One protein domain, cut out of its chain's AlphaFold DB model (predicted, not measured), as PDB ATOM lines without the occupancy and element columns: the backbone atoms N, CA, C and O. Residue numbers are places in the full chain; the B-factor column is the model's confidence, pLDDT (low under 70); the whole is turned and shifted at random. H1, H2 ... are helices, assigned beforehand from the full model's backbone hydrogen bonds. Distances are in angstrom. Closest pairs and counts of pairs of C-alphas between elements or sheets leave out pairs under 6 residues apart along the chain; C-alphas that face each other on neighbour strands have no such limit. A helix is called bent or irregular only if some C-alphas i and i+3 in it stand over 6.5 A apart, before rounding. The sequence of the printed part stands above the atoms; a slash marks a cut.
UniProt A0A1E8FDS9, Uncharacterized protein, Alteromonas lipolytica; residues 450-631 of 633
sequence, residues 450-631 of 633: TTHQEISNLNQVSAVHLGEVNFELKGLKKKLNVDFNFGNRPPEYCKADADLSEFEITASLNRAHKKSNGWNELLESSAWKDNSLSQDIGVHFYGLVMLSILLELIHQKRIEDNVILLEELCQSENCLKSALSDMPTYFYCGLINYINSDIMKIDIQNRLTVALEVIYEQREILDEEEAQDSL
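What this domain is: This is residues 450 to 631 of the 633 residues of an uncharacterized protein of Alteromonas lipolytica (UniProt A0A1E8FDS9). H6 is the core of a helical body: arm H1a, with H3 beside its residues 465 to 472, packs on one side of H6, and on the other side H7, H8 and H9 each pack on both H6 and the long helix H10. H1 bends, and its second arm H1b, with H2 packed on it, makes one far end, while residues 624 to 631 of H10 stick out. The printed part has 182 residues, with ten named helices, H1 to H10 in order, and no named strand: the class is all helix. It is compact, with a radius of gyration of the C-alphas of 16.6 A and spans of 54 by 43 by 28 A.

Where its parts are: Find C-alpha 450 at (-32.733, 55.920, -19.597), where H1, residues 450 to 486, begins. By its hydrogen bonds it was assigned as one helix, but it is bent: C-alphas 472 and 475 are 7.4 A apart. Its arms are H1a, residues 450 to 472, 33.7 A long, and H1b, residues 475 to 486. Read on to H2, residues 492 to 498, irregular, with C-alphas 493 and 496 7.4 A apart; H3, residues 502 to 516, 20.9 A; H4, residues 519 to 524; and H5, residues 526 to 531. From C-alpha 539 at (-40.053, 44.212, -4.579) H6 runs 22.6 A through residues 539 to 554, followed by H7, residues 559 to 570, H8, residues 573 to 580, and H9, residues 585 to 592. H10, residues 602 to 631, runs 42.7 A to C-alpha 631 at (-60.150, 40.126, 8.534).

How they stand to each other: Begin at H6, the hub, touching six helices. Its residues 540 to 544 touch residues 458 to 466 of H1a at a steep tilt of 48 degrees, closest at C-alphas 462 and 541, 4.9 A. It touches H3 (C-alphas 513 and 551, 5.6 A), and parts of it touch H4 (519 and 545, 7.0 A), H8 (543 and 579, 4.2 A) and H9 (550 and 591, 7.0 A). H6 and H7 form a hairpin at 34 degrees, a shallow tilt only just short of steep. Residues 465 to 472 of H1a touch H3, opposite ways at a shallow 18 degrees; residues 451 to 458 touch H5 (455 and 527, 5.2 A). H1b touches H2 (479 and 497, 5.1 A). Parts of H10 touch H7 (567 and 611, 5.8 A), H8 (580 and 619, 6.8 A) and H9, its hairpin partner (585 and 619, 6.2 A); H6 and H10 are apart. Each O i to N i+4 pair is within hydrogen-bond range except in H2, 1 of 3 with 3 of 4 O i to N i+3, and H4, 0 of 2 with 3 of 3.

The domain as a whole: The C-alphas farthest apart, of Thr 450 and Arg 489, are 54.4 A apart. The printed part has no cut, and no link is long. Look for low pLDDT at residues 629 to 631, under 70; the mean of the printed part is 90.0.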
ATOM      1  N   THR A 450     -33.872  56.829 -19.799       90.56
ATOM      2  CA  THR A 450     -32.733  55.920 -19.597       90.56
ATOM      3  C   THR A 450     -32.745  55.353 -18.178       90.56
ATOM      4  O   THR A 450     -32.669  54.142 -18.015       90.56
ATOM      5  N   THR A 451     -32.945  56.200 -17.163       88.62
ATOM      6  CA  THR A 451     -33.079  55.775 -15.763       88.62
ATOM      7  C   THR A 451     -34.241  54.800 -15.579       88.62
ATOM      8  O   THR A 451     -34.061  53.757 -14.955       88.62
ATOM      9  N   HIS A 452     -35.411  55.073 -16.168       89.69
ATOM     10  CA  HIS A 452     -36.539  54.141 -16.117       89.69
ATOM     11  C   HIS A 452     -36.187  52.780 -16.720       89.69
ATOM     12  O   HIS A 452     -36.490  51.746 -16.125       89.69
ATOM     13  N   GLN A 453     -35.524  52.768 -17.879       90.81
ATOM     14  CA  GLN A 453     -35.128  51.532 -18.544       90.81
ATOM     15  C   GLN A 453     -34.093  50.750 -17.729       90.81
ATOM     16  O   GLN A 453     -34.176  49.528 -17.646       90.81
ATOM     17  N   GLU A 454     -33.133  51.437 -17.110       91.25
ATOM     18  CA  GLU A 454     -32.139  50.820 -16.233       91.25
ATOM     19  C   GLU A 454     -32.793  50.188 -14.995       91.25
ATOM     20  O   GLU A 454     -32.507  49.030 -14.689       91.25
ATOM     21  N   ILE A 455     -33.726  50.891 -14.341       91.06
ATOM     22  CA  ILE A 455     -34.512  50.358 -13.215       91.06
ATOM     23  C   ILE A 455     -35.373  49.169 -13.662       91.06
ATOM     24  O   ILE A 455     -35.410  48.138 -12.994       91.06
ATOM     25  N   SER A 456     -36.037  49.271 -14.814       90.69
ATOM     26  CA  SER A 456     -36.861  48.191 -15.367       90.69
ATOM     27  C   SER A 456     -36.033  46.932 -15.649       90.69
ATOM     28  O   SER A 456     -36.413  45.831 -15.247       90.69
ATOM     29  N   ASN A 457     -34.847  47.092 -16.246       92.31
ATOM     30  CA  ASN A 457     -33.913  45.993 -16.485       92.31
ATOM     31  C   ASN A 457     -33.430  45.367 -15.168       92.31
ATOM     32  O   ASN A 457     -33.399  44.140 -15.056       92.31
ATOM     33  N   LEU A 458     -33.085  46.191 -14.168       94.12
ATOM     34  CA  LEU A 458     -32.704  45.724 -12.833       94.12
ATOM     35  C   LEU A 458     -33.824  44.874 -12.222       94.12
ATOM     36  O   LEU A 458     -33.576  43.748 -11.789       94.12
ATOM     37  N   ASN A 459     -35.060  45.371 -12.253       92.25
ATOM     38  CA  ASN A 459     -36.230  44.677 -11.720       92.25
ATOM     39  C   ASN A 459     -36.482  43.349 -12.446       92.25
ATOM     40  O   ASN A 459     -36.727  42.331 -11.799       92.25
ATOM     41  N   GLN A 460     -36.371  43.331 -13.777       93.31
ATOM     42  CA  GLN A 460     -36.566  42.127 -14.583       93.31
ATOM     43  C   GLN A 460     -35.520  41.049 -14.271       93.31
ATOM     44  O   GLN A 460     -35.878  39.891 -14.047       93.31
ATOM     45  N   VAL A 461     -34.234  41.415 -14.244       94.56
ATOM     46  CA  VAL A 461     -33.146  40.478 -13.922       94.56
ATOM     47  C   VAL A 461     -33.307  39.951 -12.499       94.56
ATOM     48  O   VAL A 461     -33.201  38.746 -12.272       94.56
ATOM     49  N   SER A 462     -33.647  40.830 -11.558       95.44
ATOM     50  CA  SER A 462     -33.826  40.466 -10.153       95.44
ATOM     51  C   SER A 462     -35.004  39.531  -9.930       95.44
ATOM     52  O   SER A 462     -34.894  38.606  -9.135       95.44
ATOM     53  N   ALA A 463     -36.110  39.716 -10.654       95.31
ATOM     54  CA  ALA A 463     -37.258  38.817 -10.587       95.31
ATOM     55  C   ALA A 463     -36.897  37.391 -11.026       95.31
ATOM     56  O   ALA A 463     -37.246  36.423 -10.349       95.31
ATOM     57  N   VAL A 464     -36.147  37.255 -12.127       95.94
ATOM     58  CA  VAL A 464     -35.655  35.949 -12.593       95.94
ATOM     59  C   VAL A 464     -34.700  35.341 -11.566       95.94
ATOM     60  O   VAL A 464     -34.856  34.179 -11.193       95.94
ATOM     61  N   HIS A 465     -33.749  36.133 -11.068       96.44
ATOM     62  CA  HIS A 465     -32.733  35.678 -10.120       96.44
ATOM     63  C   HIS A 465     -33.345  35.245  -8.779       96.44
ATOM     64  O   HIS A 465     -33.066  34.143  -8.307       96.44
ATOM     65  N   LEU A 466     -34.254  36.042  -8.211       96.19
ATOM     66  CA  LEU A 466     -35.013  35.692  -7.008       96.19
ATOM     67  C   LEU A 466     -35.820  34.407  -7.211       96.19
ATOM     68  O   LEU A 466     -35.853  33.554  -6.325       96.19
ATOM     69  N   GLY A 467     -36.438  34.243  -8.385       96.00
ATOM     70  CA  GLY A 467     -37.163  33.028  -8.747       96.00
ATOM     71  C   GLY A 467     -36.289  31.772  -8.679       96.00
ATOM     72  O   GLY A 467     -36.717  30.761  -8.121       96.00
ATOM     73  N   GLU A 468     -35.049  31.836  -9.175       96.94
ATOM     74  CA  GLU A 468     -34.103  30.716  -9.088       96.94
ATOM     75  C   GLU A 468     -33.713  30.378  -7.643       96.94
ATOM     76  O   GLU A 468     -33.642  29.199  -7.287       96.94
ATOM     77  N   VAL A 469     -33.481  31.389  -6.799       96.94
ATOM     78  CA  VAL A 469     -33.135  31.182  -5.382       96.94
ATOM     79  C   VAL A 469     -34.323  30.589  -4.619       96.94
ATOM     80  O   VAL A 469     -34.179  29.585  -3.920       96.94
ATOM     81  N   ASN A 470     -35.516  31.160  -4.795       95.19
ATOM     82  CA  ASN A 470     -36.740  30.680  -4.155       95.19
ATOM     83  C   ASN A 470     -37.100  29.252  -4.579       95.19
ATOM     84  O   ASN A 470     -37.590  28.476  -3.756       95.19
ATOM     85  N   PHE A 471     -36.829  28.873  -5.832       95.94
ATOM     86  CA  PHE A 471     -37.037  27.505  -6.302       95.94
ATOM     87  C   PHE A 471     -36.227  26.489  -5.483       95.94
ATOM     88  O   PHE A 471     -36.775  25.474  -5.047       95.94
ATOM     89  N   GLU A 472     -34.954  26.786  -5.200       96.94
ATOM     90  CA  GLU A 472     -34.088  25.919  -4.388       96.94
ATOM     91  C   GLU A 472     -34.525  25.839  -2.917       96.94
ATOM     92  O   GLU A 472     -34.280  24.824  -2.257       96.94
ATOM     93  N   LEU A 473     -35.204  26.876  -2.414       95.50
ATOM     94  CA  LEU A 473     -35.704  26.973  -1.037       95.50
ATOM     95  C   LEU A 473     -37.160  26.511  -0.865       95.50
ATOM     96  O   LEU A 473     -37.634  26.464   0.270       95.50
ATOM     97  N   LYS A 474     -37.875  26.119  -1.935       93.81
ATOM     98  CA  LYS A 474     -39.303  25.729  -1.871       93.81
ATOM     99  C   LYS A 474     -39.566  24.661  -0.802       93.81
ATOM    100  O   LYS A 474     -40.517  24.788  -0.034       93.81
ATOM    101  N   GLY A 475     -38.723  23.627  -0.738       91.38
ATOM    102  CA  GLY A 475     -38.839  22.554   0.260       91.38
ATOM    103  C   GLY A 475     -38.570  23.037   1.687       91.38
ATOM    104  O   GLY A 475     -39.362  22.770   2.587       91.38
ATOM    105  N   LEU A 476     -37.504  23.820   1.883       93.31
ATOM    106  CA  LEU A 476     -37.159  24.379   3.192       93.31
ATOM    107  C   LEU A 476     -38.252  25.319   3.716       93.31
ATOM    108  O   LEU A 476     -38.628  25.225   4.881       93.31
ATOM    109  N   LYS A 477     -38.808  26.180   2.856       93.06
ATOM    110  CA  LYS A 477     -39.906  27.087   3.214       93.06
ATOM    111  C   LYS A 477     -41.126  26.308   3.717       93.06
ATOM    112  O   LYS A 477     -41.704  26.686   4.731       93.06
ATOM    113  N   LYS A 478     -41.475  25.180   3.079       91.31
ATOM    114  CA  LYS A 478     -42.547  24.287   3.559       91.31
ATOM    115  C   LYS A 478     -42.228  23.674   4.925       91.31
ATOM    116  O   LYS A 478     -43.086  23.730   5.802       91.31
ATOM    117  N   LYS A 479     -41.009  23.157   5.126       90.38
ATOM    118  CA  LYS A 479     -40.576  22.604   6.422       90.38
ATOM    119  C   LYS A 479     -40.688  23.637   7.541       90.38
ATOM    120  O   LYS A 479     -41.362  23.391   8.532       90.38
ATOM    121  N   LEU A 480     -40.089  24.813   7.348       91.44
ATOM    122  CA  LEU A 480     -40.084  25.888   8.344       91.44
ATOM    123  C   LEU A 480     -41.500  26.363   8.682       91.44
ATOM    124  O   LEU A 480     -41.790  26.642   9.840       91.44
ATOM    125  N   ASN A 481     -42.403  26.395   7.699       90.06
ATOM    126  CA  ASN A 481     -43.810  26.704   7.938       90.06
ATOM    127  C   ASN A 481     -44.489  25.668   8.852       90.06
ATOM    128  O   ASN A 481     -45.281  26.020   9.727       90.06
ATOM    129  N   VAL A 482     -44.197  24.381   8.640       88.38
ATOM    130  CA  VAL A 482     -44.745  23.291   9.454       88.38
ATOM    131  C   VAL A 482     -44.173  23.333  10.869       88.38
ATOM    132  O   VAL A 482     -44.939  23.264  11.831       88.38
ATOM    133  N   ASP A 483     -42.859  23.516  10.998       87.00
ATOM    134  CA  ASP A 483     -42.171  23.603  12.288       87.00
ATOM    135  C   ASP A 483     -42.679  24.798  13.109       87.00
ATOM    136  O   ASP A 483     -42.951  24.662  14.302       87.00
ATOM    137  N   PHE A 484     -42.882  25.950  12.468       86.38
ATOM    138  CA  PHE A 484     -43.377  27.159  13.125       86.38
ATOM    139  C   PHE A 484     -44.824  27.016  13.621       86.38
ATOM    140  O   PHE A 484     -45.124  27.381  14.755       86.38
ATOM    141  N   ASN A 485     -45.721  26.448  12.807       83.75
ATOM    142  CA  ASN A 485     -47.146  26.363  13.152       83.75
ATOM    143  C   ASN A 485     -47.513  25.157  14.029       83.75
ATOM    144  O   ASN A 485     -48.487  25.217  14.781       83.75
ATOM    145  N   PHE A 486     -46.784  24.042  13.920       83.44
ATOM    146  CA  PHE A 486     -47.159  22.770  14.554       83.44
ATOM    147  C   PHE A 486     -46.079  22.185  15.474       83.44
ATOM    148  O   PHE A 486     -46.348  21.218  16.201       83.44
ATOM    149  N   GLY A 487     -44.867  22.750  15.470       80.31
ATOM    150  CA  GLY A 487     -43.730  22.249  16.236       80.31
ATOM    151  C   GLY A 487     -43.467  20.762  15.980       80.31
ATOM    152  O   GLY A 487     -43.623  20.250  14.877       80.31
ATOM    153  N   ASN A 488     -43.148  20.019  17.043       73.62
ATOM    154  CA  ASN A 488     -42.785  18.596  16.961       73.62
ATOM    155  C   ASN A 488     -43.968  17.636  16.697       73.62
ATOM    156  O   ASN A 488     -43.807  16.419  16.824       73.62
ATOM    157  N   ARG A 489     -45.183  18.136  16.421       78.75
ATOM    158  CA  ARG A 489     -46.385  17.307  16.194       78.75
ATOM    159  C   ARG A 489     -47.160  17.758  14.949       78.75
ATOM    160  O   ARG A 489     -48.309  18.190  15.073       78.75
ATOM    161  N   PRO A 490     -46.568  17.632  13.750       81.50
ATOM    162  CA  PRO A 490     -47.237  18.010  12.516       81.50
ATOM    163  C   PRO A 490     -48.447  17.099  12.223       81.50
ATOM    164  O   PRO A 490     -48.398  15.889  12.484       81.50
ATOM    165  N   PRO A 491     -49.538  17.642  11.653       79.94
ATOM    166  CA  PRO A 491     -50.639  16.845  11.126       79.94
ATOM    167  C   PRO A 491     -50.168  15.835  10.074       79.94
ATOM    168  O   PRO A 491     -49.216  16.076   9.337       79.94
ATOM    169  N   GLU A 492     -50.877  14.712   9.953       77.69
ATOM    170  CA  GLU A 492     -50.476  13.593   9.087       77.69
ATOM    171  C   GLU A 492     -50.291  13.975   7.610       77.69
ATOM    172  O   GLU A 492     -49.398  13.450   6.951       77.69
ATOM    173  N   TYR A 493     -51.062  14.949   7.117       77.19
ATOM    174  CA  TYR A 493     -50.964  15.462   5.748       77.19
ATOM    175  C   TYR A 493     -49.744  16.374   5.497       77.19
ATOM    176  O   TYR A 493     -49.438  16.644   4.342       77.19
ATOM    177  N   CYS A 494     -49.045  16.825   6.545       76.12
ATOM    178  CA  CYS A 494     -47.826  17.644   6.472       76.12
ATOM    179  C   CYS A 494     -46.555  16.876   6.872       76.12
ATOM    180  O   CYS A 494     -45.472  17.455   6.856       76.12
ATOM    181  N   LYS A 495     -46.656  15.584   7.228       74.31
ATOM    182  CA  LYS A 495     -45.499  14.778   7.671       74.31
ATOM    183  C   LYS A 495     -44.368  14.754   6.635       74.31
ATOM    184  O   LYS A 495     -43.214  14.907   7.004       74.31
ATOM    185  N   ALA A 496     -44.705  14.659   5.347       72.25
ATOM    186  CA  ALA A 496     -43.715  14.656   4.267       72.25
ATOM    187  C   ALA A 496     -42.901  15.963   4.174       72.25
ATOM    188  O   ALA A 496     -41.730  15.918   3.814       72.25
ATOM    189  N   ASP A 497     -43.498  17.109   4.521       73.81
ATOM    190  CA  ASP A 497     -42.803  18.404   4.552       73.81
ATOM    191  C   ASP A 497     -42.000  18.593   5.858       73.81
ATOM    192  O   ASP A 497     -40.985  19.287   5.863       73.81
ATOM    193  N   ALA A 498     -42.418  17.948   6.955       73.00
ATOM    194  CA  ALA A 498     -41.728  17.974   8.249       73.00
ATOM    195  C   ALA A 498     -40.453  17.108   8.278       73.00
ATOM    196  O   ALA A 498     -39.489  17.448   8.969       73.00
ATOM    197  N   ASP A 499     -40.417  16.022   7.499       78.56
ATOM    198  CA  ASP A 499     -39.371  14.986   7.544       78.56
ATOM    199  C   ASP A 499     -38.092  15.317   6.746       78.56
ATOM    200  O   ASP A 499     -37.207  14.471   6.613       78.56
ATOM    201  N   LEU A 500     -37.944  16.551   6.246       83.94
ATOM    202  CA  LEU A 500     -36.704  17.014   5.612       83.94
ATOM    203  C   LEU A 500     -35.514  16.849   6.570       83.94
ATOM    204  O   LEU A 500     -35.485  17.447   7.651       83.94
ATOM    205  N   SER A 501     -34.537  16.041   6.167       87.00
ATOM    206  CA  SER A 501     -33.339  15.760   6.954       87.00
ATOM    207  C   SER A 501     -32.397  16.965   7.007       87.00
ATOM    208  O   SER A 501     -32.358  17.787   6.092       87.00
ATOM    209  N   GLU A 502     -31.559  17.037   8.044       87.69
ATOM    210  CA  GLU A 502     -30.535  18.088   8.183       87.69
ATOM    211  C   GLU A 502     -29.610  18.175   6.954       87.69
ATOM    212  O   GLU A 502     -29.197  19.254   6.523       87.69
ATOM    213  N   PHE A 503     -29.330  17.022   6.337       90.75
ATOM    214  CA  PHE A 503     -28.566  16.938   5.098       90.75
ATOM    215  C   PHE A 503     -29.286  17.620   3.926       90.75
ATOM    216  O   PHE A 503     -28.658  18.351   3.162       90.75
ATOM    217  N   GLU A 504     -30.597  17.419   3.777       90.81
ATOM    218  CA  GLU A 504     -31.392  18.030   2.706       90.81
ATOM    219  C   GLU A 504     -31.577  19.534   2.905       90.81
ATOM    220  O   GLU A 504     -31.508  20.283   1.927       90.81
ATOM    221  N   ILE A 505     -31.740  19.979   4.155       92.38
ATOM    222  CA  ILE A 505     -31.776  21.400   4.528       92.38
ATOM    223  C   ILE A 505     -30.454  22.064   4.148       92.38
ATOM    224  O   ILE A 505     -30.435  23.023   3.375       92.38
ATOM    225  N   THR A 506     -29.337  21.494   4.607       93.75
ATOM    226  CA  THR A 506     -27.993  21.983   4.284       93.75
ATOM    227  C   THR A 506     -27.762  21.989   2.771       93.75
ATOM    228  O   THR A 506     -27.209  22.943   2.222       93.75
ATOM    229  N   ALA A 507     -28.205  20.953   2.054       94.00
ATOM    230  CA  ALA A 507     -28.078  20.886   0.603       94.00
ATOM    231  C   ALA A 507     -28.930  21.954  -0.110       94.00
ATOM    232  O   ALA A 507     -28.465  22.533  -1.090       94.00
ATOM    233  N   SER A 508     -30.147  22.229   0.369       95.06
ATOM    234  CA  SER A 508     -31.029  23.286  -0.150       95.06
ATOM    235  C   SER A 508     -30.415  24.672   0.057       95.06
ATOM    236  O   SER A 508     -30.271  25.411  -0.916       95.06
ATOM    237  N   LEU A 509     -29.934  24.980   1.266       96.44
ATOM    238  CA  LEU A 509     -29.247  26.240   1.577       96.44
ATOM    239  C   LEU A 509     -28.000  26.445   0.704       96.44
ATOM    240  O   LEU A 509     -27.811  27.523   0.144       96.44
ATOM    241  N   ASN A 510     -27.190  25.400   0.508       96.50
ATOM    242  CA  ASN A 510     -26.009  25.468  -0.357       96.50
ATOM    243  C   ASN A 510     -26.366  25.712  -1.832       96.50
ATOM    244  O   ASN A 510     -25.683  26.478  -2.516       96.50
ATOM    245  N   ARG A 511     -27.416  25.057  -2.353       97.50
ATOM    246  CA  ARG A 511     -27.875  25.285  -3.734       97.50
ATOM    247  C   ARG A 511     -28.446  26.688  -3.901       97.50
ATOM    248  O   ARG A 511     -28.084  27.351  -4.868       97.50
ATOM    249  N   ALA A 512     -29.248  27.154  -2.947       97.00
ATOM    250  CA  ALA A 512     -29.804  28.501  -2.940       97.00
ATOM    251  C   ALA A 512     -28.706  29.571  -2.895       97.00
ATOM    252  O   ALA A 512     -28.704  30.461  -3.738       97.00
ATOM    253  N   HIS A 513     -27.712  29.433  -2.011       97.25
ATOM    254  CA  HIS A 513     -26.547  30.324  -1.966       97.25
ATOM    255  C   HIS A 513     -25.743  30.287  -3.278       97.25
ATOM    256  O   HIS A 513     -25.310  31.310  -3.802       97.25
ATOM    257  N   LYS A 514     -25.582  29.106  -3.889       96.62
ATOM    258  CA  LYS A 514     -24.940  29.014  -5.207       96.62
ATOM    259  C   LYS A 514     -25.740  29.746  -6.288       96.62
ATOM    260  O   LYS A 514     -25.129  30.321  -7.188       96.62
ATOM    261  N   LYS A 515     -27.071  29.684  -6.221       96.94
ATOM    262  CA  LYS A 515     -27.983  30.377  -7.134       96.94
ATOM    263  C   LYS A 515     -28.052  31.874  -6.876       96.94
ATOM    264  O   LYS A 515     -28.224  32.607  -7.837       96.94
ATOM    265  N   SER A 516     -27.847  32.335  -5.644       95.62
ATOM    266  CA  SER A 516     -27.821  33.763  -5.324       95.62
ATOM    267  C   SER A 516     -26.541  34.461  -5.785       95.62
ATOM    268  O   SER A 516     -26.542  35.678  -5.920       95.62
ATOM    269  N   ASN A 517     -25.458  33.731  -6.080       93.56
ATOM    270  CA  ASN A 517     -24.206  34.311  -6.590       93.56
ATOM    271  C   ASN A 517     -24.429  35.333  -7.719       93.56
ATOM    272  O   ASN A 517     -25.219  35.102  -8.632       93.56
ATOM    273  N   GLY A 518     -23.680  36.438  -7.670       90.44
ATOM    274  CA  GLY A 518     -23.778  37.534  -8.637       90.44
ATOM    275  C   GLY A 518     -24.827  38.594  -8.283       90.44
ATOM    276  O   GLY A 518     -24.848  39.641  -8.919       90.44
ATOM    277  N   TRP A 519     -25.651  38.391  -7.244       94.19
ATOM    278  CA  TRP A 519     -26.635  39.394  -6.804       94.19
ATOM    279  C   TRP A 519     -25.981  40.739  -6.449       94.19
ATOM    280  O   TRP A 519     -26.536  41.801  -6.701       94.19
ATOM    281  N   ASN A 520     -24.769  40.701  -5.896       92.50
ATOM    282  CA  ASN A 520     -24.015  41.879  -5.489       92.50
ATOM    283  C   ASN A 520     -23.487  42.694  -6.677       92.50
ATOM    284  O   ASN A 520     -23.262  43.890  -6.528       92.50
ATOM    285  N   GLU A 521     -23.335  42.091  -7.860       92.75
ATOM    286  CA  GLU A 521     -23.008  42.830  -9.088       92.75
ATOM    287  C   GLU A 521     -24.149  43.784  -9.479       92.75
ATOM    288  O   GLU A 521     -23.908  44.829 -10.081       92.75
ATOM    289  N   LEU A 522     -25.389  43.483  -9.073       92.25
ATOM    290  CA  LEU A 522     -26.541  44.356  -9.302       92.25
ATOM    291  C   LEU A 522     -26.455  45.662  -8.494       92.25
ATOM    292  O   LEU A 522     -26.959  46.689  -8.952       92.25
ATOM    293  N   LEU A 523     -25.755  45.659  -7.350       90.94
ATOM    294  CA  LEU A 523     -25.466  46.870  -6.565       90.94
ATOM    295  C   LEU A 523     -24.475  47.800  -7.282       90.94
ATOM    296  O   LEU A 523     -24.407  48.991  -6.997       90.94
ATOM    297  N   GLU A 524     -23.715  47.289  -8.250       90.31
ATOM    298  CA  GLU A 524     -22.791  48.111  -9.029       90.31
ATOM    299  C   GLU A 524     -23.473  48.837 -10.198       90.31
ATOM    300  O   GLU A 524     -22.846  49.707 -10.816       90.31
ATOM    301  N   SER A 525     -24.740  48.512 -10.485       89.06
ATOM    302  CA  SER A 525     -25.531  49.140 -11.545       89.06
ATOM    303  C   SER A 525     -25.772  50.630 -11.280       89.06
ATOM    304  O   SER A 525     -25.928  51.058 -10.136       89.06
ATOM    305  N   SER A 526     -25.840  51.432 -12.347       86.75
ATOM    306  CA  SER A 526     -26.251  52.843 -12.261       86.75
ATOM    307  C   SER A 526     -27.658  52.979 -11.681       86.75
ATOM    308  O   SER A 526     -27.884  53.848 -10.846       86.75
ATOM    309  N   ALA A 527     -28.567  52.058 -12.029       86.94
ATOM    310  CA  ALA A 527     -29.912  51.988 -11.462       86.94
ATOM    311  C   ALA A 527     -29.892  52.011  -9.926       86.94
ATOM    312  O   ALA A 527     -30.578  52.840  -9.331       86.94
ATOM    313  N   TRP A 528     -29.076  51.154  -9.299       88.81
ATOM    314  CA  TRP A 528     -28.922  51.129  -7.843       88.81
ATOM    315  C   TRP A 528     -28.136  52.331  -7.315       88.81
ATOM    316  O   TRP A 528     -28.592  52.984  -6.385       88.81
ATOM    317  N   LYS A 529     -26.979  52.661  -7.900       89.00
ATOM    318  CA  LYS A 529     -26.118  53.752  -7.402       89.00
ATOM    319  C   LYS A 529     -26.808  55.112  -7.397       89.00
ATOM    320  O   LYS A 529     -26.593  55.897  -6.479       89.00
ATOM    321  N   ASP A 530     -27.627  55.372  -8.410       86.06
ATOM    322  CA  ASP A 530     -28.295  56.659  -8.581       86.06
ATOM    323  C   ASP A 530     -29.668  56.707  -7.885       86.06
ATOM    324  O   ASP A 530     -30.189  57.797  -7.655       86.06
ATOM    325  N   ASN A 531     -30.260  55.553  -7.540       85.12
ATOM    326  CA  ASN A 531     -31.622  55.451  -6.986       85.12
ATOM    327  C   ASN A 531     -31.722  54.465  -5.809       85.12
ATOM    328  O   ASN A 531     -32.756  53.821  -5.618       85.12
ATOM    329  N   SER A 532     -30.652  54.319  -5.026       85.06
ATOM    330  CA  SER A 532     -30.608  53.412  -3.878       85.06
ATOM    331  C   SER A 532     -31.761  53.712  -2.924       85.06
ATOM    332  O   SER A 532     -31.988  54.877  -2.590       85.06
ATOM    333  N   LEU A 533     -32.466  52.674  -2.471       84.25
ATOM    334  CA  LEU A 533     -33.627  52.803  -1.580       84.25
ATOM    335  C   LEU A 533     -34.801  53.608  -2.189       84.25
ATOM    336  O   LEU A 533     -35.636  54.146  -1.457       84.25
ATOM    337  N   SER A 534     -34.888  53.693  -3.524       85.31
ATOM    338  CA  SER A 534     -36.070  54.213  -4.221       85.31
ATOM    339  C   SER A 534     -37.208  53.187  -4.236       85.31
ATOM    340  O   SER A 534     -36.977  51.984  -4.372       85.31
ATOM    341  N   GLN A 535     -38.447  53.682  -4.180       81.88
ATOM    342  CA  GLN A 535     -39.665  52.886  -4.379       81.88
ATOM    343  C   GLN A 535     -39.841  52.402  -5.828       81.88
ATOM    344  O   GLN A 535     -40.641  51.509  -6.081       81.88
ATOM    345  N   ASP A 536     -39.105  52.979  -6.782       83.44
ATOM    346  CA  ASP A 536     -39.141  52.547  -8.185       83.44
ATOM    347  C   ASP A 536     -38.399  51.223  -8.414       83.44
ATOM    348  O   ASP A 536     -38.639  50.513  -9.398       83.44
ATOM    349  N   ILE A 537     -37.488  50.878  -7.502       88.69
ATOM    350  CA  ILE A 537     -36.842  49.573  -7.482       88.69
ATOM    351  C   ILE A 537     -37.854  48.564  -6.933       88.69
ATOM    352  O   ILE A 537     -38.455  48.749  -5.879       88.69
ATOM    353  N   GLY A 538     -38.080  47.505  -7.698       86.69
ATOM    354  CA  GLY A 538     -39.166  46.567  -7.474       86.69
ATOM    355  C   GLY A 538     -38.926  45.651  -6.278       86.69
ATOM    356  O   GLY A 538     -37.791  45.328  -5.924       86.69
ATOM    357  N   VAL A 539     -40.028  45.146  -5.720       91.31
ATOM    358  CA  VAL A 539     -40.053  44.212  -4.579       91.31
ATOM    359  C   VAL A 539     -39.125  43.009  -4.764       91.31
ATOM    360  O   VAL A 539     -38.432  42.611  -3.834       91.31
ATOM    361  N   HIS A 540     -39.012  42.478  -5.986       93.88
ATOM    362  CA  HIS A 540     -38.164  41.319  -6.260       93.88
ATOM    363  C   HIS A 540     -36.663  41.603  -6.119       93.88
ATOM    364  O   HIS A 540     -35.915  40.706  -5.739       93.88
ATOM    365  N   PHE A 541     -36.207  42.828  -6.400       95.19
ATOM    366  CA  PHE A 541     -34.813  43.200  -6.148       95.19
ATOM    367  C   PHE A 541     -34.535  43.226  -4.648       95.19
ATOM    368  O   PHE A 541     -33.601  42.576  -4.185       95.19
ATOM    369  N   TYR A 542     -35.381  43.901  -3.871       94.75
ATOM    370  CA  TYR A 542     -35.209  43.966  -2.422       94.75
ATOM    371  C   TYR A 542     -35.327  42.585  -1.758       94.75
ATOM    372  O   TYR A 542     -34.532  42.263  -0.874       94.75
ATOM    373  N   GLY A 543     -36.243  41.734  -2.230       94.25
ATOM    374  CA  GLY A 543     -36.361  40.345  -1.783       94.25
ATOM    375  C   GLY A 543     -35.120  39.508  -2.109       94.25
ATOM    376  O   GLY A 543     -34.647  38.753  -1.259       94.25
ATOM    377  N   LEU A 544     -34.537  39.679  -3.304       96.25
ATOM    378  CA  LEU A 544     -33.268  39.045  -3.679       96.25
ATOM    379  C   LEU A 544     -32.126  39.493  -2.771       96.25
ATOM    380  O   LEU A 544     -31.375  38.640  -2.301       96.25
ATOM    381  N   VAL A 545     -31.996  40.798  -2.518       95.25
ATOM    382  CA  VAL A 545     -30.956  41.355  -1.643       95.25
ATOM    383  C   VAL A 545     -31.084  40.779  -0.235       95.25
ATOM    384  O   VAL A 545     -30.126  40.196   0.266       95.25
ATOM    385  N   MET A 546     -32.273  40.857   0.372       95.88
ATOM    386  CA  MET A 546     -32.519  40.342   1.724       95.88
ATOM    387  C   MET A 546     -32.185  38.851   1.828       95.88
ATOM    388  O   MET A 546     -31.418  38.428   2.693       95.88
ATOM    389  N   LEU A 547     -32.712  38.040   0.909       95.94
ATOM    390  CA  LEU A 547     -32.506  36.596   0.930       95.94
ATOM    391  C   LEU A 547     -31.041  36.216   0.689       95.94
ATOM    392  O   LEU A 547     -30.523  35.311   1.341       95.94
ATOM    393  N   SER A 548     -30.359  36.916  -0.218       97.06
ATOM    394  CA  SER A 548     -28.949  36.663  -0.520       97.06
ATOM    395  C   SER A 548     -28.043  37.042   0.645       97.06
ATOM    396  O   SER A 548     -27.128  36.282   0.957       97.06
ATOM    397  N   ILE A 549     -28.332  38.149   1.339       96.75
ATOM    398  CA  ILE A 549     -27.628  38.532   2.566       96.75
ATOM    399  C   ILE A 549     -27.778  37.437   3.628       96.75
ATOM    400  O   ILE A 549     -26.772  36.967   4.161       96.75
ATOM    401  N   LEU A 550     -29.004  36.985   3.917       96.56
ATOM    402  CA  LEU A 550     -29.230  35.938   4.920       96.56
ATOM    403  C   LEU A 550     -28.503  34.637   4.550       96.56
ATOM    404  O   LEU A 550     -27.836  34.041   5.393       96.56
ATOM    405  N   LEU A 551     -28.563  34.222   3.280       97.19
ATOM    406  CA  LEU A 551     -27.839  33.046   2.789       97.19
ATOM    407  C   LEU A 551     -26.320  33.201   2.926       97.19
ATOM    408  O   LEU A 551     -25.651  32.258   3.348       97.19
ATOM    409  N   GLU A 552     -25.757  34.363   2.599       96.69
ATOM    410  CA  GLU A 552     -24.326  34.621   2.766       96.69
ATOM    411  C   GLU A 552     -23.910  34.626   4.245       96.69
ATOM    412  O   GLU A 552     -22.869  34.055   4.576       96.69
ATOM    413  N   LEU A 553     -24.729  35.178   5.147       96.31
ATOM    414  CA  LEU A 553     -24.481  35.152   6.593       96.31
ATOM    415  C   LEU A 553     -24.496  33.722   7.156       96.31
ATOM    416  O   LEU A 553     -23.588  33.364   7.909       96.31
ATOM    417  N   ILE A 554     -25.442  32.875   6.727       95.94
ATOM    418  CA  ILE A 554     -25.476  31.435   7.062       95.94
ATOM    419  C   ILE A 554     -24.166  30.744   6.640       95.94
ATOM    420  O   ILE A 554     -23.602  29.943   7.386       95.94
ATOM    421  N   HIS A 555     -23.635  31.091   5.463       95.38
ATOM    422  CA  HIS A 555     -22.390  30.526   4.924       95.38
ATOM    423  C   HIS A 555     -21.123  31.295   5.340       95.38
ATOM    424  O   HIS A 555     -20.032  30.988   4.846       95.38
ATOM    425  N   GLN A 556     -21.243  32.269   6.250       93.69
ATOM    426  CA  GLN A 556     -20.130  33.054   6.799       93.69
ATOM    427  C   GLN A 556     -19.343  33.812   5.715       93.69
ATOM    428  O   GLN A 556     -18.110  33.887   5.727       93.69
ATOM    429  N   LYS A 557     -20.062  34.359   4.734       93.56
ATOM    430  CA  LYS A 557     -19.527  35.166   3.635       93.56
ATOM    431  C   LYS A 557     -19.884  36.633   3.839       93.56
ATOM    432  O   LYS A 557     -20.979  36.949   4.285       93.56
ATOM    433  N   ARG A 558     -18.921  37.511   3.521       92.56
ATOM    434  CA  ARG A 558     -19.087  38.978   3.454       92.56
ATOM    435  C   ARG A 558     -19.835  39.574   4.654       92.56
ATOM    436  O   ARG A 558     -20.665  40.457   4.501       92.56
ATOM    437  N   ILE A 559     -19.529  39.074   5.853       93.69
ATOM    438  CA  ILE A 559     -20.312  39.347   7.067       93.69
ATOM    439  C   ILE A 559     -20.439  40.855   7.325       93.69
ATOM    440  O   ILE A 559     -21.539  41.342   7.544       93.69
ATOM    441  N   GLU A 560     -19.332  41.596   7.265       93.81
ATOM    442  CA  GLU A 560     -19.323  43.039   7.540       93.81
ATOM    443  C   GLU A 560     -20.113  43.840   6.489       93.81
ATOM    444  O   GLU A 560     -20.978  44.628   6.867       93.81
ATOM    445  N   ASP A 561     -19.895  43.577   5.194       93.69
ATOM    446  CA  ASP A 561     -20.631  44.223   4.093       93.69
ATOM    447  C   ASP A 561     -22.142  43.965   4.192       93.69
ATOM    448  O   ASP A 561     -22.955  44.868   4.013       93.69
ATOM    449  N   ASN A 562     -22.521  42.721   4.487       95.56
ATOM    450  CA  ASN A 562     -23.915  42.303   4.557       95.56
ATOM    451  C   ASN A 562     -24.642  42.916   5.755       95.56
ATOM    452  O   ASN A 562     -25.796  43.310   5.624       95.56
ATOM    453  N   VAL A 563     -23.972  43.044   6.906       95.31
ATOM    454  CA  VAL A 563     -24.534  43.746   8.070       95.31
ATOM    455  C   VAL A 563     -24.741  45.229   7.762       95.31
ATOM    456  O   VAL A 563     -25.796  45.760   8.092       95.31
ATOM    457  N   ILE A 564     -23.796  45.880   7.075       94.50
ATOM    458  CA  ILE A 564     -23.952  47.279   6.638       94.50
ATOM    459  C   ILE A 564     -25.162  47.426   5.702       94.50
ATOM    460  O   ILE A 564     -25.992  48.304   5.913       94.50
ATOM    461  N   LEU A 565     -25.307  46.547   4.707       92.56
ATOM    462  CA  LEU A 565     -26.440  46.598   3.775       92.56
ATOM    463  C   LEU A 565     -27.791  46.344   4.463       92.56
ATOM    464  O   LEU A 565     -28.787  46.964   4.093       92.56
ATOM    465  N   LEU A 566     -27.846  45.463   5.470       94.50
ATOM    466  CA  LEU A 566     -29.057  45.287   6.281       94.50
ATOM    467  C   LEU A 566     -29.398  46.558   7.055       94.50
ATOM    468  O   LEU A 566     -30.553  46.974   7.049       94.50
ATOM    469  N   GLU A 567     -28.412  47.197   7.684       94.69
ATOM    470  CA  GLU A 567     -28.621  48.470   8.380       94.69
ATOM    471  C   GLU A 567     -29.129  49.562   7.430       94.69
ATOM    472  O   GLU A 567     -30.016  50.325   7.805       94.69
ATOM    473  N   GLU A 568     -28.607  49.630   6.202       91.94
ATOM    474  CA  GLU A 568     -29.083  50.558   5.169       91.94
ATOM    475  C   GLU A 568     -30.533  50.269   4.758       91.94
ATOM    476  O   GLU A 568     -31.340  51.196   4.674       91.94
ATOM    477  N   LEU A 569     -30.907  48.999   4.561       90.75
ATOM    478  CA  LEU A 569     -32.295  48.616   4.279       90.75
ATOM    479  C   LEU A 569     -33.236  49.001   5.427       90.75
ATOM    480  O   LEU A 569     -34.329  49.509   5.174       90.75
ATOM    481  N   CYS A 570     -32.797  48.832   6.677       92.50
ATOM    482  CA  CYS A 570     -33.563  49.206   7.867       92.50
ATOM    483  C   CYS A 570     -33.818  50.717   7.997       92.50
ATOM    484  O   CYS A 570     -34.698  51.117   8.755       92.50
ATOM    485  N   GLN A 571     -33.101  51.575   7.261       90.88
ATOM    486  CA  GLN A 571     -33.346  53.024   7.271       90.88
ATOM    487  C   GLN A 571     -34.573  53.438   6.444       90.88
ATOM    488  O   GLN A 571     -35.064  54.556   6.608       90.88
ATOM    489  N   SER A 572     -35.073  52.573   5.552       89.56
ATOM    490  CA  SER A 572     -36.202  52.868   4.665       89.56
ATOM    491  C   SER A 572     -37.334  51.867   4.864       89.56
ATOM    492  O   SER A 572     -37.329  50.782   4.282       89.56
ATOM    493  N   GLU A 573     -38.350  52.266   5.634       89.38
ATOM    494  CA  GLU A 573     -39.520  51.433   5.949       89.38
ATOM    495  C   GLU A 573     -40.161  50.831   4.687       89.38
ATOM    496  O   GLU A 573     -40.409  49.633   4.619       89.38
ATOM    497  N   ASN A 574     -40.351  51.633   3.634       88.06
ATOM    498  CA  ASN A 574     -40.980  51.171   2.391       88.06
ATOM    499  C   ASN A 574     -40.137  50.130   1.635       88.06
ATOM    500  O   ASN A 574     -40.682  49.189   1.055       88.06
ATOM    501  N   CYS A 575     -38.812  50.298   1.621       89.44
ATOM    502  CA  CYS A 575     -37.911  49.346   0.967       89.44
ATOM    503  C   CYS A 575     -37.816  48.057   1.775       89.44
ATOM    504  O   CYS A 575     -37.836  46.973   1.199       89.44
ATOM    505  N   LEU A 576     -37.784  48.169   3.105       91.50
ATOM    506  CA  LEU A 576     -37.809  47.019   3.992       91.50
ATOM    507  C   LEU A 576     -39.127  46.242   3.858       91.50
ATOM    508  O   LEU A 576     -39.095  45.026   3.679       91.50
ATOM    509  N   LYS A 577     -40.276  46.932   3.821       91.19
ATOM    510  CA  LYS A 577     -41.575  46.311   3.519       91.19
ATOM    511  C   LYS A 577     -41.551  45.580   2.173       91.19
ATOM    512  O   LYS A 577     -41.968  44.428   2.085       91.19
ATOM    513  N   SER A 578     -40.979  46.210   1.146       89.62
ATOM    514  CA  SER A 578     -40.806  45.603  -0.181       89.62
ATOM    515  C   SER A 578     -39.906  44.361  -0.155       89.62
ATOM    516  O   SER A 578     -40.213  43.374  -0.817       89.62
ATOM    517  N   ALA A 579     -38.822  44.378   0.627       91.50
ATOM    518  CA  ALA A 579     -37.911  43.246   0.799       91.50
ATOM    519  C   ALA A 579     -38.586  42.042   1.472       91.50
ATOM    520  O   ALA A 579     -38.289  40.891   1.153       91.50
ATOM    521  N   LEU A 580     -39.491  42.323   2.410       91.56
ATOM    522  CA  LEU A 580     -40.174  41.330   3.234       91.56
ATOM    523  C   LEU A 580     -41.474  40.803   2.618       91.56
ATOM    524  O   LEU A 580     -42.006  39.812   3.110       91.56
ATOM    525  N   SER A 581     -41.950  41.410   1.525       86.31
ATOM    526  CA  SER A 581     -43.177  41.021   0.814       86.31
ATOM    527  C   SER A 581     -43.247  39.524   0.478       86.31
ATOM    528  O   SER A 581     -44.323  38.942   0.554       86.31
ATOM    529  N   ASP A 582     -42.123  38.890   0.127       82.12
ATOM    530  CA  ASP A 582     -42.065  37.463  -0.237       82.12
ATOM    531  C   ASP A 582     -41.481  36.567   0.883       82.12
ATOM    532  O   ASP A 582     -41.262  35.357   0.692       82.12
ATOM    533  N   MET A 583     -41.232  37.134   2.070       90.06
ATOM    534  CA  MET A 583     -40.517  36.496   3.179       90.06
ATOM    535  C   MET A 583     -41.352  36.486   4.475       90.06
ATOM    536  O   MET A 583     -41.147  37.330   5.342       90.06
ATOM    537  N   PRO A 584     -42.261  35.506   4.649       88.75
ATOM    538  CA  PRO A 584     -43.072  35.381   5.861       88.75
ATOM    539  C   PRO A 584     -42.232  35.205   7.131       88.75
ATOM    540  O   PRO A 584     -41.137  34.636   7.074       88.75
ATOM    541  N   THR A 585     -42.796  35.560   8.289       90.25
ATOM    542  CA  THR A 585     -42.130  35.490   9.607       90.25
ATOM    543  C   THR A 585     -41.508  34.134   9.896       90.25
ATOM    544  O   THR A 585     -40.329  34.059  10.234       90.25
ATOM    545  N   TYR A 586     -42.244  33.039   9.676       90.62
ATOM    546  CA  TYR A 586     -41.718  31.687   9.902       90.62
ATOM    547  C   TYR A 586     -40.462  31.396   9.070       90.62
ATOM    548  O   TYR A 586     -39.566  30.672   9.504       90.62
ATOM    549  N   PHE A 587     -40.405  31.940   7.852       93.25
ATOM    550  CA  PHE A 587     -39.317  31.692   6.922       93.25
ATOM    551  C   PHE A 587     -38.107  32.543   7.291       93.25
ATOM    552  O   PHE A 587     -37.004  32.011   7.381       93.25
ATOM    553  N   TYR A 588     -38.331  33.825   7.585       94.56
ATOM    554  CA  TYR A 588     -37.307  34.737   8.086       94.56
ATOM    555  C   TYR A 588     -36.667  34.220   9.384       94.56
ATOM    556  O   TYR A 588     -35.465  33.952   9.412       94.56
ATOM    557  N   CYS A 589     -37.465  33.976  10.431       92.00
ATOM    558  CA  CYS A 589     -36.978  33.453  11.711       92.00
ATOM    559  C   CYS A 589     -36.286  32.096  11.547       92.00
ATOM    560  O   CYS A 589     -35.253  31.832  12.163       92.00
ATOM    561  N   GLY A 590     -36.834  31.237  10.682       91.69
ATOM    562  CA  GLY A 590     -36.243  29.947  10.364       91.69
ATOM    563  C   GLY A 590     -34.850  30.066   9.749       91.69
ATOM    564  O   GLY A 590     -33.961  29.325  10.154       91.69
ATOM    565  N   LEU A 591     -34.632  31.007   8.824       93.81
ATOM    566  CA  LEU A 591     -33.317  31.264   8.226       93.81
ATOM    567  C   LEU A 591     -32.318  31.849   9.233       93.81
ATOM    568  O   LEU A 591     -31.161  31.428   9.240       93.81
ATOM    569  N   ILE A 592     -32.755  32.760  10.111       94.69
ATOM    570  CA  ILE A 592     -31.891  33.351  11.151       94.69
ATOM    571  C   ILE A 592     -31.280  32.279  12.052       94.69
ATOM    572  O   ILE A 592     -30.105  32.375  12.398       94.69
ATOM    573  N   ASN A 593     -32.030  31.227  12.387       92.94
ATOM    574  CA  ASN A 593     -31.540  30.142  13.245       92.94
ATOM    575  C   ASN A 593     -30.333  29.384  12.660       92.94
ATOM    576  O   ASN A 593     -29.619  28.714  13.403       92.94
ATOM    577  N   TYR A 594     -30.086  29.491  11.350       93.56
ATOM    578  CA  TYR A 594     -28.909  28.908  10.698       93.56
ATOM    579  C   TYR A 594     -27.708  29.866  10.648       93.56
ATOM    580  O   TYR A 594     -26.625  29.470  10.212       93.56
ATOM    581  N   ILE A 595     -27.859  31.117  11.092       94.88
ATOM    582  CA  ILE A 595     -26.759  32.076  11.186       94.88
ATOM    583  C   ILE A 595     -25.971  31.794  12.466       94.88
ATOM    584  O   ILE A 595     -26.450  31.988  13.581       94.88
ATOM    585  N   ASN A 596     -24.715  31.380  12.310       91.31
ATOM    586  CA  ASN A 596     -23.805  31.217  13.439       91.31
ATOM    587  C   ASN A 596     -23.202  32.579  13.826       91.31
ATOM    588  O   ASN A 596     -22.213  33.014  13.235       91.31
ATOM    589  N   SER A 597     -23.814  33.266  14.793       86.38
ATOM    590  CA  SER A 597     -23.366  34.588  15.251       86.38
ATOM    591  C   SER A 597     -22.212  34.537  16.264       86.38
ATOM    592  O   SER A 597     -21.462  35.505  16.369       86.38
ATOM    593  N   ASP A 598     -21.986  33.399  16.931       85.69
ATOM    594  CA  ASP A 598     -20.964  33.227  17.985       85.69
ATOM    595  C   ASP A 598     -19.520  33.365  17.481       85.69
ATOM    596  O   ASP A 598     -18.583  33.601  18.246       85.69
ATOM    597  N   ILE A 599     -19.326  33.200  16.177       84.75
ATOM    598  CA  ILE A 599     -18.028  33.336  15.508       84.75
ATOM    599  C   ILE A 599     -17.768  34.760  14.990       84.75
ATOM    600  O   ILE A 599     -16.684  35.036  14.468       84.75
ATOM    601  N   MET A 600     -18.751  35.658  15.088       90.38
ATOM    602  CA  MET A 600     -18.630  37.043  14.636       90.38
ATOM    603  C   MET A 600     -17.922  37.895  15.697       90.38
ATOM    604  O   MET A 600     -17.922  37.591  16.888       90.38
ATOM    605  N   LYS A 601     -17.294  39.001  15.279       91.38
ATOM    606  CA  LYS A 601     -16.777  39.991  16.238       91.38
ATOM    607  C   LYS A 601     -17.952  40.572  17.028       91.38
ATOM    608  O   LYS A 601     -18.962  40.900  16.418       91.38
ATOM    609  N   ILE A 602     -17.774  40.795  18.332       91.19
ATOM    610  CA  ILE A 602     -18.816  41.316  19.243       91.19
ATOM    611  C   ILE A 602     -19.513  42.567  18.681       91.19
ATOM    612  O   ILE A 602     -20.731  42.678  18.747       91.19
ATOM    613  N   ASP A 603     -18.756  43.495  18.092       92.56
ATOM    614  CA  ASP A 603     -19.314  44.707  17.476       92.56
ATOM    615  C   ASP A 603     -20.263  44.399  16.301       92.56
ATOM    616  O   ASP A 603     -21.385  44.895  16.252       92.56
ATOM    617  N   ILE A 604     -19.850  43.503  15.400       92.19
ATOM    618  CA  ILE A 604     -20.649  43.063  14.247       92.19
ATOM    619  C   ILE A 604     -21.868  42.261  14.710       92.19
ATOM    620  O   ILE A 604     -22.952  42.427  14.165       92.19
ATOM    621  N   GLN A 605     -21.701  41.421  15.733       92.56
ATOM    622  CA  GLN A 605     -22.786  40.650  16.331       92.56
ATOM    623  C   GLN A 605     -23.866  41.574  16.901       92.56
ATOM    624  O   GLN A 605     -25.036  41.392  16.592       92.56
ATOM    625  N   ASN A 606     -23.481  42.597  17.670       92.62
ATOM    626  CA  ASN A 606     -24.427  43.565  18.230       92.62
ATOM    627  C   ASN A 606     -25.197  44.308  17.132       92.62
ATOM    628  O   ASN A 606     -26.411  44.461  17.227       92.62
ATOM    629  N   ARG A 607     -24.497  44.741  16.079       95.94
ATOM    630  CA  ARG A 607     -25.097  45.420  14.922       95.94
ATOM    631  C   ARG A 607     -26.077  44.525  14.166       95.94
ATOM    632  O   ARG A 607     -27.195  44.944  13.887       95.94
ATOM    633  N   LEU A 608     -25.688  43.274  13.908       95.25
ATOM    634  CA  LEU A 608     -26.561  42.281  13.288       95.25
ATOM    635  C   LEU A 608     -27.812  42.041  14.139       95.25
ATOM    636  O   LEU A 608     -28.905  42.037  13.590       95.25
ATOM    637  N   THR A 609     -27.676  41.887  15.459       94.19
ATOM    638  CA  THR A 609     -28.823  41.706  16.361       94.19
ATOM    639  C   THR A 609     -29.809  42.864  16.249       94.19
ATOM    640  O   THR A 609     -30.989  42.622  16.023       94.19
ATOM    641  N   VAL A 610     -29.326  44.110  16.313       95.38
ATOM    642  CA  VAL A 610     -30.184  45.300  16.179       95.38
ATOM    643  C   VAL A 610     -30.895  45.322  14.823       95.38
ATOM    644  O   VAL A 610     -32.095  45.572  14.761       95.38
ATOM    645  N   ALA A 611     -30.186  45.030  13.728       94.69
ATOM    646  CA  ALA A 611     -30.802  44.987  12.404       94.69
ATOM    647  C   ALA A 611     -31.869  43.883  12.302       94.69
ATOM    648  O   ALA A 611     -32.959  44.134  11.794       94.69
ATOM    649  N   LEU A 612     -31.586  42.679  12.813       94.94
ATOM    650  CA  LEU A 612     -32.526  41.557  12.780       94.94
ATOM    651  C   LEU A 612     -33.775  41.807  13.639       94.94
ATOM    652  O   LEU A 612     -34.854  41.361  13.247       94.94
ATOM    653  N   GLU A 613     -33.641  42.520  14.763       94.00
ATOM    654  CA  GLU A 613     -34.761  42.967  15.604       94.00
ATOM    655  C   GLU A 613     -35.668  43.941  14.842       94.00
ATOM    656  O   GLU A 613     -36.869  43.705  14.761       94.00
ATOM    657  N   VAL A 614     -35.104  44.960  14.184       94.56
ATOM    658  CA  VAL A 614     -35.884  45.912  13.366       94.56
ATOM    659  C   VAL A 614     -36.627  45.204  12.229       94.56
ATOM    660  O   VAL A 614     -37.797  45.481  11.970       94.56
ATOM    661  N   ILE A 615     -35.968  44.262  11.551       95.06
ATOM    662  CA  ILE A 615     -36.587  43.477  10.474       95.06
ATOM    663  C   ILE A 615     -37.714  42.592  11.023       95.06
ATOM    664  O   ILE A 615     -38.757  42.466  10.381       95.06
ATOM    665  N   TYR A 616     -37.518  41.995  12.202       93.56
ATOM    666  CA  TYR A 616     -38.534  41.186  12.870       93.56
ATOM    667  C   TYR A 616     -39.762  42.024  13.240       93.56
ATOM    668  O   TYR A 616     -40.867  41.657  12.850       93.56
ATOM    669  N   GLU A 617     -39.572  43.174  13.892       92.69
ATOM    670  CA  GLU A 617     -40.656  44.110  14.230       92.69
ATOM    671  C   GLU A 617     -41.424  44.545  12.975       92.69
ATOM    672  O   GLU A 617     -42.655  44.512  12.939       92.69
ATOM    673  N   GLN A 618     -40.708  44.888  11.899       93.19
ATOM    674  CA  GLN A 618     -41.346  45.277  10.643       93.19
ATOM    675  C   GLN A 618     -42.145  44.132  10.015       93.19
ATOM    676  O   GLN A 618     -43.179  44.374   9.383       93.19
ATOM    677  N   ARG A 619     -41.675  42.892  10.162       92.19
ATOM    678  CA  ARG A 619     -42.389  41.721   9.667       92.19
ATOM    679  C   ARG A 619     -43.609  41.387  10.528       92.19
ATOM    680  O   ARG A 619     -44.627  41.029   9.949       92.19
ATOM    681  N   GLU A 620     -43.558  41.569  11.847       88.19
ATOM    682  CA  GLU A 620     -44.747  41.460  12.708       88.19
ATOM    683  C   GLU A 620     -45.817  42.483  12.309       88.19
ATOM    684  O   GLU A 620     -46.987  42.127  12.186       88.19
ATOM    685  N   ILE A 621     -45.423  43.726  12.003       88.88
ATOM    686  CA  ILE A 621     -46.348  44.741  11.474       88.88
ATOM    687  C   ILE A 621     -46.972  44.275  10.154       88.88
ATOM    688  O   ILE A 621     -48.176  44.419   9.968       88.88
ATOM    689  N   LEU A 622     -46.185  43.701   9.238       88.44
ATOM    690  CA  LEU A 622     -46.717  43.169   7.978       88.44
ATOM    691  C   LEU A 622     -47.630  41.958   8.191       88.44
ATOM    692  O   LEU A 622     -48.630  41.848   7.498       88.44
ATOM    693  N   ASP A 623     -47.324  41.070   9.140       86.00
ATOM    694  CA  ASP A 623     -48.214  39.967   9.518       86.00
ATOM    695  C   ASP A 623     -49.543  40.501  10.069       86.00
ATOM    696  O   ASP A 623     -50.600  39.969   9.735       86.00
ATOM    697  N   GLU A 624     -49.514  41.549  10.901       84.75
ATOM    698  CA  GLU A 624     -50.718  42.212  11.406       84.75
ATOM    699  C   GLU A 624     -51.497  42.907  10.291       84.75
ATOM    700  O   GLU A 624     -52.720  42.779  10.254       84.75
ATOM    701  N   GLU A 625     -50.814  43.615   9.387       85.44
ATOM    702  CA  GLU A 625     -51.410  44.234   8.204       85.44
ATOM    703  C   GLU A 625     -52.071  43.151   7.349       85.44
ATOM    704  O   GLU A 625     -53.275  43.229   7.155       85.44
ATOM    705  N   GLU A 626     -51.352  42.090   6.963       82.69
ATOM    706  CA  GLU A 626     -51.855  40.943   6.192       82.69
ATOM    707  C   GLU A 626     -52.989  40.194   6.912       82.69
ATOM    708  O   GLU A 626     -53.908  39.694   6.258       82.69
ATOM    709  N   ALA A 627     -52.977  40.125   8.248       77.06
ATOM    710  CA  ALA A 627     -54.034  39.512   9.053       77.06
ATOM    711  C   ALA A 627     -55.277  40.406   9.181       77.06
ATOM    712  O   ALA A 627     -56.394  39.895   9.121       77.06
ATOM    713  N   GLN A 628     -55.113  41.723   9.343       70.50
ATOM    714  CA  GLN A 628     -56.200  42.711   9.334       70.50
ATOM    715  C   GLN A 628     -56.840  42.793   7.962       70.50
ATOM    716  O   GLN A 628     -58.061  42.797   7.845       70.50
ATOM    717  N   ASP A 629     -56.010  42.775   6.935       66.38
ATOM    718  CA  ASP A 629     -56.409  42.569   5.571       66.38
ATOM    719  C   ASP A 629     -57.158  41.237   5.477       66.38
ATOM    720  O   ASP A 629     -58.305  41.220   5.081       66.38
ATOM    721  N   SER A 630     -56.656  40.124   5.992       54.78
ATOM    722  CA  SER A 630     -57.419  38.861   6.033       54.78
ATOM    723  C   SER A 630     -58.722  38.894   6.866       54.78
ATOM    724  O   SER A 630     -59.514  37.960   6.763       54.78
ATOM    725  N   LEU A 631     -58.960  39.932   7.685       42.97
ATOM    726  CA  LEU A 631     -60.150  40.126   8.534       42.97
ATOM    727  C   LEU A 631     -61.163  41.143   7.975       42.97
ATOM    728  O   LEU A 631     -62.360  41.011   8.233       42.97
TER     729      LEU A 631